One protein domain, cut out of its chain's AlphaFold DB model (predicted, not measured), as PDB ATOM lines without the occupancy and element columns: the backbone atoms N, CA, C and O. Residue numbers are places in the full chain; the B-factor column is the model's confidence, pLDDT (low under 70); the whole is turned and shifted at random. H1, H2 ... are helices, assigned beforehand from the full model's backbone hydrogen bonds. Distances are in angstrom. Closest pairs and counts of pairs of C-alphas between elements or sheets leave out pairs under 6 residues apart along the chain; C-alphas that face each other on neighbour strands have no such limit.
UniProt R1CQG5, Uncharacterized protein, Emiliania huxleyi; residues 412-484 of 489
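AT A GLANCE: This is residues 412 to 484 of the 489 residues of an uncharacterized protein of Emiliania huxleyi (UniProt R1CQG5). The longest helix, H1, crosses over one side of a pair of helices, H2 and H4, which lie side by side and run opposite ways. H3 sits at one end of that pair, between the end of H2 and the start of H4. The printed part has 73 residues with four named helices, in the order H1, H2, H3, H4, and no named strand; its class is all helix. It is compact, with a radius of gyration of the C-alphas of 12.0 A, and spans 34 by 26 by 16 A.

IN THESE COORDINATES: H1, residues 412 to 429, begins with C-alpha 412 at (156.570, 110.248, 162.445) and measures 25.8 A from first to last C-alpha. H2, residues 438 to 452, measures 20.4 A. H3, residues 458 to 467, measures 14.2 A. H4, residues 469 to 484, measures 23.4 A and ends with C-alpha 484 at (159.961, 124.564, 168.541).

HOW THE PARTS SIT: H2 is the hub, touching the three other helices. H2 and H4 touch at a shallow tilt of 26 degrees, opposite ways; their closest C-alphas, of Glu 440 and Leu 475, are 5.9 A apart. With residues 419 to 423 alone, H1 touches H2, about perpendicular at 88 degrees; the closest C-alphas, of Leu 420 and Cys 444, are 5.6 A apart. With residues 412 to 416 alone, H1 touches residues 472 to 477 of H4, about perpendicular at 81 degrees; the closest C-alphas, of Ala 416 and Ala 476, are 5.2 A apart. H2 touches H3 with residues 450 to 452 alone, at a steep tilt of 48 degrees, opposite ways; the closest C-alphas, of Val 451 and Ala 464, are 5.4 A apart. H3 and H4 are close but not clearly touching, and H1 and H3 are apart. Every O i to N i+4 pair is within hydrogen-bond range in H2 and H3, against 13 of 14 in H1 and 11 of 12 in H4.

THE WHOLE: The C-alphas farthest apart, of Asp 457 and Leu 484, are 36.7 A from each other. The printed part has no cut and no long link. The mean pLDDT of the printed part is 86.1, and residue 484 is under 70.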
ATOM      1  N   MET A 412     155.289 110.364 161.730       85.75
ATOM      2  CA  MET A 412     156.570 110.248 162.445       85.75
ATOM      3  C   MET A 412     157.513 109.241 161.769       85.75
ATOM      4  O   MET A 412     158.703 109.517 161.619       85.75
ATOM      5  N   LEU A 413     157.001 108.098 161.282       86.19
ATOM      6  CA  LEU A 413     157.822 107.147 160.515       86.19
ATOM      7  C   LEU A 413     158.378 107.797 159.241       86.19
ATOM      8  O   LEU A 413     159.534 107.570 158.883       86.19
ATOM      9  N   LYS A 414     157.569 108.599 158.534       82.81
ATOM     10  CA  LYS A 414     158.020 109.338 157.347       82.81
ATOM     11  C   LYS A 414     159.106 110.358 157.700       82.81
ATOM     12  O   LYS A 414     160.123 110.379 157.012       82.81
ATOM     13  N   MET A 415     158.913 111.148 158.757       83.56
ATOM     14  CA  MET A 415     159.901 112.127 159.223       83.56
ATOM     15  C   MET A 415     161.247 111.470 159.520       83.56
ATOM     16  O   MET A 415     162.266 111.870 158.961       83.56
ATOM     17  N   ALA A 416     161.242 110.398 160.311       88.62
ATOM     18  CA  ALA A 416     162.452 109.659 160.650       88.62
ATOM     19  C   ALA A 416     163.156 109.088 159.404       88.62
ATOM     20  O   ALA A 416     164.378 109.175 159.286       88.62
ATOM     21  N   ARG A 417     162.403 108.555 158.427       87.44
ATOM     22  CA  ARG A 417     162.969 108.085 157.146       87.44
ATOM     23  C   ARG A 417     163.620 109.212 156.352       87.44
ATOM     24  O   ARG A 417     164.681 109.006 155.764       87.44
ATOM     25  N   ASP A 418     162.983 110.375 156.290       85.56
ATOM     26  CA  ASP A 418     163.496 111.514 155.530       85.56
ATOM     27  C   ASP A 418     164.747 112.110 156.195       85.56
ATOM     28  O   ASP A 418     165.743 112.335 155.500       85.56
ATOM     29  N   ARG A 419     164.766 112.224 157.531       87.25
ATOM     30  CA  ARG A 419     165.956 112.642 158.285       87.25
ATOM     31  C   ARG A 419     167.114 111.657 158.139       87.25
ATOM     32  O   ARG A 419     168.236 112.087 157.874       87.25
ATOM     33  N   LEU A 420     166.851 110.348 158.200       88.88
ATOM     34  CA  LEU A 420     167.871 109.315 157.990       88.88
ATOM     35  C   LEU A 420     168.465 109.372 156.571       88.88
ATOM     36  O   LEU A 420     169.671 109.209 156.377       88.88
ATOM     37  N   ARG A 421     167.639 109.654 155.553       87.62
ATOM     38  CA  ARG A 421     168.111 109.874 154.173       87.62
ATOM     39  C   ARG A 421     168.967 111.130 154.051       87.62
ATOM     40  O   ARG A 421     169.938 111.111 153.294       87.62
ATOM     41  N   ARG A 422     168.601 112.210 154.747       86.25
ATOM     42  CA  ARG A 422     169.388 113.449 154.820       86.25
ATOM     43  C   ARG A 422     170.738 113.185 155.492       86.25
ATOM     44  O   ARG A 422     171.759 113.466 154.873       86.25
ATOM     45  N   TYR A 423     170.743 112.507 156.638       87.69
ATOM     46  CA  TYR A 423     171.953 112.088 157.353       87.69
ATOM     47  C   TYR A 423     172.902 111.280 156.456       87.69
ATOM     48  O   TYR A 423     174.086 111.586 156.330       87.69
ATOM     49  N   ALA A 424     172.370 110.297 155.721       86.50
ATOM     50  CA  ALA A 424     173.162 109.493 154.793       86.50
ATOM     51  C   ALA A 424     173.760 110.299 153.620       86.50
ATOM     52  O   ALA A 424     174.750 109.867 153.025       86.50
ATOM     53  N   LYS A 425     173.162 111.437 153.241       86.94
ATOM     54  CA  LYS A 425     173.727 112.361 152.242       86.94
ATOM     55  C   LYS A 425     174.799 113.256 152.864       86.94
ATOM     56  O   LYS A 425     175.871 113.371 152.278       86.94
ATOM     57  N   GLU A 426     174.530 113.818 154.040       85.81
ATOM     58  CA  GLU A 426     175.457 114.662 154.810       85.81
ATOM     59  C   GLU A 426     176.777 113.922 155.068       85.81
ATOM     60  O   GLU A 426     177.843 114.414 154.687       85.81
ATOM     61  N   ALA A 427     176.687 112.677 155.555       84.00
ATOM     62  CA  ALA A 427     177.831 111.800 155.801       84.00
ATOM     63  C   ALA A 427     178.674 111.528 154.541       84.00
ATOM     64  O   ALA A 427     179.897 111.453 154.616       84.00
ATOM     65  N   LYS A 428     178.047 111.415 153.360       85.31
ATOM     66  CA  LYS A 428     178.767 111.236 152.084       85.31
ATOM     67  C   LYS A 428     179.450 112.510 151.603       85.31
ATOM     68  O   LYS A 428     180.490 112.430 150.962       85.31
ATOM     69  N   SER A 429     178.843 113.665 151.863       85.31
ATOM     70  CA  SER A 429     179.392 114.968 151.475       85.31
ATOM     71  C   SER A 429     180.474 115.490 152.422       85.31
ATOM     72  O   SER A 429     181.122 116.478 152.092       85.31
ATOM     73  N   GLY A 430     180.664 114.861 153.589       79.12
ATOM     74  CA  GLY A 430     181.547 115.375 154.641       79.12
ATOM     75  C   GLY A 430     181.058 116.700 155.234       79.12
ATOM     76  O   GLY A 430     181.863 117.471 155.750       79.12
ATOM     77  N   ALA A 431     179.758 116.992 155.117       76.56
ATOM     78  CA  ALA A 431     179.176 118.212 155.655       76.56
ATOM     79  C   ALA A 431     179.265 118.194 157.192       76.56
ATOM     80  O   ALA A 431     179.017 117.144 157.793       76.56
ATOM     81  N   PRO A 432     179.615 119.322 157.837       76.50
ATOM     82  CA  PRO A 432     179.608 119.404 159.289       76.50
ATOM     83  C   PRO A 432     178.185 119.212 159.815       76.50
ATOM     84  O   PRO A 432     177.215 119.614 159.166       76.50
ATOM     85  N   LEU A 433     178.072 118.612 160.999       77.25
ATOM     86  CA  LEU A 433     176.783 118.455 161.651       77.25
ATOM     87  C   LEU A 433     176.197 119.843 161.977       77.25
ATOM     88  O   LEU A 433     176.910 120.666 162.563       77.25
ATOM     89  N   PRO A 434     174.936 120.125 161.611       74.31
ATOM     90  CA  PRO A 434     174.280 121.362 162.011       74.31
ATOM     91  C   PRO A 434     174.173 121.460 163.538       74.31
ATOM     92  O   PRO A 434     173.882 120.470 164.209       74.31
ATOM     93  N   ALA A 435     174.390 122.657 164.082       74.25
ATOM     94  CA  ALA A 435     174.261 122.902 165.516       74.25
ATOM     95  C   ALA A 435     172.834 122.588 166.001       74.25
ATOM     96  O   ALA A 435     171.862 123.007 165.367       74.25
ATOM     97  N   GLY A 436     172.714 121.870 167.121       77.06
ATOM     98  CA  GLY A 436     171.427 121.468 167.695       77.06
ATOM     99  C   GLY A 436     170.834 120.183 167.104       77.06
ATOM    100  O   GLY A 436     169.742 119.790 167.505       77.06
ATOM    101  N   GLU A 437     171.515 119.524 166.157       86.69
ATOM    102  CA  GLU A 437     171.113 118.224 165.592       86.69
ATOM    103  C   GLU A 437     171.945 117.042 166.155       86.69
ATOM    104  O   GLU A 437     171.952 115.955 165.577       86.69
ATOM    105  N   GLU A 438     172.649 117.215 167.282       89.12
ATOM    106  CA  GLU A 438     173.514 116.188 167.893       89.12
ATOM    107  C   GLU A 438     172.736 114.939 168.331       89.12
ATOM    108  O   GLU A 438     173.156 113.813 168.053       89.12
ATOM    109  N   GLU A 439     171.582 115.129 168.976       90.44
ATOM    110  CA  GLU A 439     170.692 114.031 169.383       90.44
ATOM    111  C   GLU A 439     170.154 113.277 168.154       90.44
ATOM    112  O   GLU A 439     170.197 112.044 168.101       90.44
ATOM    113  N   GLU A 440     169.712 114.009 167.127       90.50
ATOM    114  CA  GLU A 440     169.202 113.427 165.881       90.50
ATOM    115  C   GLU A 440     170.266 112.617 165.142       90.50
ATOM    116  O   GLU A 440     169.967 111.544 164.614       90.50
ATOM    117  N   ALA A 441     171.505 113.112 165.110       90.25
ATOM    118  CA  ALA A 441     172.628 112.432 164.479       90.25
ATOM    119  C   ALA A 441     172.948 111.109 165.176       90.25
ATOM    120  O   ALA A 441     173.085 110.092 164.497       90.25
ATOM    121  N   ALA A 442     172.988 111.096 166.512       92.44
ATOM    122  CA  ALA A 442     173.212 109.879 167.289       92.44
ATOM    123  C   ALA A 442     172.103 108.837 167.051       92.44
ATOM    124  O   ALA A 442     172.376 107.650 166.850       92.44
ATOM    125  N   LEU A 443     170.842 109.280 167.003       94.06
ATOM    126  CA  LEU A 443     169.700 108.417 166.689       94.06
ATOM    127  C   LEU A 443     169.760 107.896 165.245       94.06
ATOM    128  O   LEU A 443     169.492 106.720 164.994       94.06
ATOM    129  N   CYS A 444     170.151 108.745 164.292       93.31
ATOM    130  CA  CYS A 444     170.353 108.363 162.897       93.31
ATOM    131  C   CYS A 444     171.498 107.361 162.725       93.31
ATOM    132  O   CYS A 444     171.356 106.425 161.942       93.31
ATOM    133  N   GLU A 445     172.607 107.514 163.447       92.94
ATOM    134  CA  GLU A 445     173.724 106.569 163.434       92.94
ATOM    135  C   GLU A 445     173.291 105.191 163.951       92.94
ATOM    136  O   GLU A 445     173.502 104.185 163.268       92.94
ATOM    137  N   ALA A 446     172.607 105.147 165.098       92.50
ATOM    138  CA  ALA A 446     172.085 103.909 165.671       92.50
ATOM    139  C   ALA A 446     171.107 103.201 164.716       92.50
ATOM    140  O   ALA A 446     171.240 102.002 164.452       92.50
ATOM    141  N   LEU A 447     170.164 103.948 164.129       92.44
ATOM    142  CA  LEU A 447     169.210 103.414 163.154       92.44
ATOM    143  C   LEU A 447     169.898 102.950 161.864       92.44
ATOM    144  O   LEU A 447     169.559 101.893 161.332       92.44
ATOM    145  N   ALA A 448     170.872 103.708 161.357       91.06
ATOM    146  CA  ALA A 448     171.633 103.337 160.167       91.06
ATOM    147  C   ALA A 448     172.431 102.046 160.386       91.06
ATOM    148  O   ALA A 448     172.479 101.212 159.483       91.06
ATOM    149  N   ALA A 449     173.018 101.859 161.572       90.06
ATOM    150  CA  ALA A 449     173.717 100.633 161.935       90.06
ATOM    151  C   ALA A 449     172.754  99.438 162.003       90.06
ATOM    152  O   ALA A 449     173.016  98.405 161.387       90.06
ATOM    153  N   ALA A 450     171.611  99.592 162.677       87.25
ATOM    154  CA  ALA A 450     170.623  98.527 162.831       87.25
ATOM    155  C   ALA A 450     169.992  98.110 161.488       87.25
ATOM    156  O   ALA A 450     169.967  96.923 161.149       87.25
ATOM    157  N   VAL A 451     169.537  99.077 160.685       85.69
ATOM    158  CA  VAL A 451     168.891  98.830 159.382       85.69
ATOM    159  C   VAL A 451     169.914  98.447 158.310       85.69
ATOM    160  O   VAL A 451     169.618  97.648 157.424       85.69
ATOM    161  N   GLY A 452     171.143  98.960 158.401       81.12
ATOM    162  CA  GLY A 452     172.223  98.677 157.457       81.12
ATOM    163  C   GLY A 452     172.584  97.193 157.358       81.12
ATOM    164  O   GLY A 452     172.983  96.747 156.284       81.12
ATOM    165  N   THR A 453     172.369  96.415 158.427       77.56
ATOM    166  CA  THR A 453     172.562  94.950 158.428       77.56
ATOM    167  C   THR A 453     171.639  94.205 157.460       77.56
ATOM    168  O   THR A 453     171.960  93.098 157.040       77.56
ATOM    169  N   ALA A 454     170.515  94.817 157.084       82.56
ATOM    170  CA  ALA A 454     169.509  94.254 156.191       82.56
ATOM    171  C   ALA A 454     169.558  94.838 154.766       82.56
ATOM    172  O   ALA A 454     168.722  94.503 153.928       82.56
ATOM    173  N   LYS A 455     170.521  95.727 154.487       81.19
ATOM    174  CA  LYS A 455     170.556  96.533 153.264       81.19
ATOM    175  C   LYS A 455     170.580  95.672 151.998       81.19
ATOM    176  O   LYS A 455     171.490  94.869 151.809       81.19
ATOM    177  N   GLY A 456     169.639  95.924 151.087       79.56
ATOM    178  CA  GLY A 456     169.508  95.209 149.811       79.56
ATOM    179  C   GLY A 456     168.381  94.174 149.777       79.56
ATOM    180  O   GLY A 456     168.013  93.738 148.686       79.56
ATOM    181  N   ASP A 457     167.777  93.848 150.923       88.62
ATOM    182  CA  ASP A 457     166.562  93.037 151.020       88.62
ATOM    183  C   ASP A 457     165.428  93.867 151.637       88.62
ATOM    184  O   ASP A 457     165.431  94.196 152.822       88.62
ATOM    185  N   LYS A 458     164.413  94.188 150.827       84.88
ATOM    186  CA  LYS A 458     163.289  95.037 151.253       84.88
ATOM    187  C   LYS A 458     162.482  94.444 152.409       84.88
ATOM    188  O   LYS A 458     161.934  95.208 153.201       84.88
ATOM    189  N   ALA A 459     162.369  93.119 152.494       86.88
ATOM    190  CA  ALA A 459     161.612  92.468 153.557       86.88
ATOM    191  C   ALA A 459     162.385  92.527 154.878       86.88
ATOM    192  O   ALA A 459     161.813  92.855 155.919       86.88
ATOM    193  N   LEU A 460     163.697  92.281 154.830       88.12
ATOM    194  CA  LEU A 460     164.553  92.389 156.010       88.12
ATOM    195  C   LEU A 460     164.731  93.842 156.462       88.12
ATOM    196  O   LEU A 460     164.742  94.087 157.667       88.12
ATOM    197  N   GLU A 461     164.818  94.804 155.537       86.31
ATOM    198  CA  GLU A 461     164.853  96.238 155.857       86.31
ATOM    199  C   GLU A 461     163.566  96.681 156.560       86.31
ATOM    200  O   GLU A 461     163.630  97.365 157.582       86.31
ATOM    201  N   ALA A 462     162.399  96.258 156.059       86.56
ATOM    202  CA  ALA A 462     161.118  96.535 156.704       86.56
ATOM    203  C   ALA A 462     161.053  95.914 158.111       86.56
ATOM    204  O   ALA A 462     160.729  96.604 159.072       86.56
ATOM    205  N   ALA A 463     161.460  94.650 158.257       89.31
ATOM    206  CA  ALA A 463     161.492  93.983 159.556       89.31
ATOM    207  C   ALA A 463     162.490  94.628 160.536       89.31
ATOM    208  O   ALA A 463     162.236  94.668 161.738       89.31
ATOM    209  N   ALA A 464     163.632  95.127 160.051       88.81
ATOM    210  CA  ALA A 464     164.585  95.876 160.867       88.81
ATOM    211  C   ALA A 464     163.988  97.209 161.331       88.81
ATOM    212  O   ALA A 464     164.100  97.548 162.506       88.81
ATOM    213  N   TRP A 465     163.293  97.915 160.439       89.69
ATOM    214  CA  TRP A 465     162.578  99.145 160.773       89.69
ATOM    215  C   TRP A 465     161.520  98.921 161.860       89.69
ATOM    216  O   TRP A 465     161.425  99.709 162.800       89.69
ATOM    217  N   ASP A 466     160.767  97.823 161.767       90.12
ATOM    218  CA  ASP A 466     159.743  97.462 162.749       90.12
ATOM    219  C   ASP A 466     160.346  97.076 164.108       90.12
ATOM    220  O   ASP A 466     159.789  97.422 165.150       90.12
ATOM    221  N   ARG A 467     161.506  96.405 164.134       92.69
ATOM    222  CA  ARG A 467     162.229  96.123 165.390       92.69
ATOM    223  C   ARG A 467     162.701  97.405 166.075       92.69
ATOM    224  O   ARG A 467     162.580  97.521 167.294       92.69
ATOM    225  N   GLU A 468     163.160  98.374 165.290       93.19
ATOM    226  CA  GLU A 468     163.687  99.656 165.768       93.19
ATOM    227  C   GLU A 468     162.618 100.745 165.948       93.19
ATOM    228  O   GLU A 468     162.943 101.927 166.076       93.19
ATOM    229  N   TRP A 469     161.332 100.379 166.015       91.81
ATOM    230  CA  TRP A 469     160.219 101.335 166.097       91.81
ATOM    231  C   TRP A 469     160.394 102.401 167.196       91.81
ATOM    232  O   TRP A 469     160.016 103.556 166.996       91.81
ATOM    233  N   ARG A 470     161.006 102.053 168.341       93.50
ATOM    234  CA  ARG A 470     161.302 103.010 169.422       93.50
ATOM    235  C   ARG A 470     162.299 104.079 168.987       93.50
ATOM    236  O   ARG A 470     162.027 105.257 169.188       93.50
ATOM    237  N   GLY A 471     163.415 103.676 168.378       92.38
ATOM    238  CA  GLY A 471     164.424 104.604 167.865       92.38
ATOM    239  C   GLY A 471     163.862 105.486 166.753       92.38
ATOM    240  O   GLY A 471     164.133 106.682 166.710       92.38
ATOM    241  N   VAL A 472     162.993 104.923 165.909       91.19
ATOM    242  CA  VAL A 472     162.299 105.669 164.853       91.19
ATOM    243  C   VAL A 472     161.402 106.769 165.432       91.19
ATOM    244  O   VAL A 472     161.443 107.903 164.956       91.19
ATOM    245  N   HIS A 473     160.605 106.473 166.463       90.69
ATOM    246  CA  HIS A 473     159.780 107.500 167.105       90.69
ATOM    247  C   HIS A 473     160.602 108.503 167.912       90.69
ATOM    248  O   HIS A 473     160.299 109.687 167.833       90.69
ATOM    249  N   ALA A 474     161.656 108.063 168.604       91.75
ATOM    250  CA  ALA A 474     162.562 108.962 169.315       91.75
ATOM    251  C   ALA A 474     163.222 109.972 168.361       91.75
ATOM    252  O   ALA A 474     163.287 111.158 168.674       91.75
ATOM    253  N   LEU A 475     163.636 109.528 167.166       91.25
ATOM    254  CA  LEU A 475     164.179 110.419 166.138       91.25
ATOM    255  C   LEU A 475     163.143 111.454 165.688       91.25
ATOM    256  O   LEU A 475     163.457 112.636 165.611       91.25
ATOM    257  N   ALA A 476     161.903 111.032 165.428       88.44
ATOM    258  CA  ALA A 476     160.839 111.964 165.065       88.44
ATOM    259  C   ALA A 476     160.530 112.970 166.190       88.44
ATOM    260  O   ALA A 476     160.374 114.153 165.914       88.44
ATOM    261  N   GLU A 477     160.485 112.528 167.448       87.38
ATOM    262  CA  GLU A 477     160.251 113.399 168.608       87.38
ATOM    263  C   GLU A 477     161.386 114.412 168.815       87.38
ATOM    264  O   GLU A 477     161.108 115.561 169.152       87.38
ATOM    265  N   SER A 478     162.644 114.021 168.578       87.50
ATOM    266  CA  SER A 478     163.799 114.929 168.637       87.50
ATOM    267  C   SER A 478     163.701 116.036 167.572       87.50
ATOM    268  O   SER A 478     163.821 117.215 167.912       87.50
ATOM    269  N   ILE A 479     163.325 115.686 166.331       84.06
ATOM    270  CA  ILE A 479     163.065 116.656 165.247       84.06
ATOM    271  C   ILE A 479     161.964 117.647 165.638       84.06
ATOM    272  O   ILE A 479     162.122 118.864 165.501       84.06
ATOM    273  N   MET A 480     160.848 117.139 166.169       80.62
ATOM    274  CA  MET A 480     159.733 117.990 166.590       80.62
ATOM    275  C   MET A 480     160.129 118.921 167.747       80.62
ATOM    276  O   MET A 480     159.680 120.059 167.796       80.62
ATOM    277  N   ARG A 481     160.989 118.471 168.670       81.44
ATOM    278  CA  ARG A 481     161.467 119.290 169.795       81.44
ATOM    279  C   ARG A 481     162.374 120.426 169.313       81.44
ATOM    280  O   ARG A 481     162.144 121.583 169.661       81.44
ATOM    281  N   ARG A 482     163.346 120.117 168.444       81.25
ATOM    282  CA  ARG A 482     164.267 121.109 167.859       81.25
ATOM    283  C   ARG A 482     163.532 122.206 167.091       81.25
ATOM    284  O   ARG A 482     163.944 123.362 167.124       81.25
ATOM    285  N   THR A 483     162.462 121.864 166.379       73.19
ATOM    286  CA  THR A 483     161.728 122.843 165.564       73.19
ATOM    287  C   THR A 483     160.957 123.886 166.375       73.19
ATOM    288  O   THR A 483     160.643 124.946 165.836       73.19
ATOM    289  N   LEU A 484     160.711 123.649 167.666       66.00
ATOM    290  CA  LEU A 484     159.961 124.564 168.541       66.00
ATOM    291  C   LEU A 484     160.818 125.361 169.498       66.00
ATOM    292  O   LEU A 484     160.424 126.452 169.911       66.00
TER     293      LEU A 484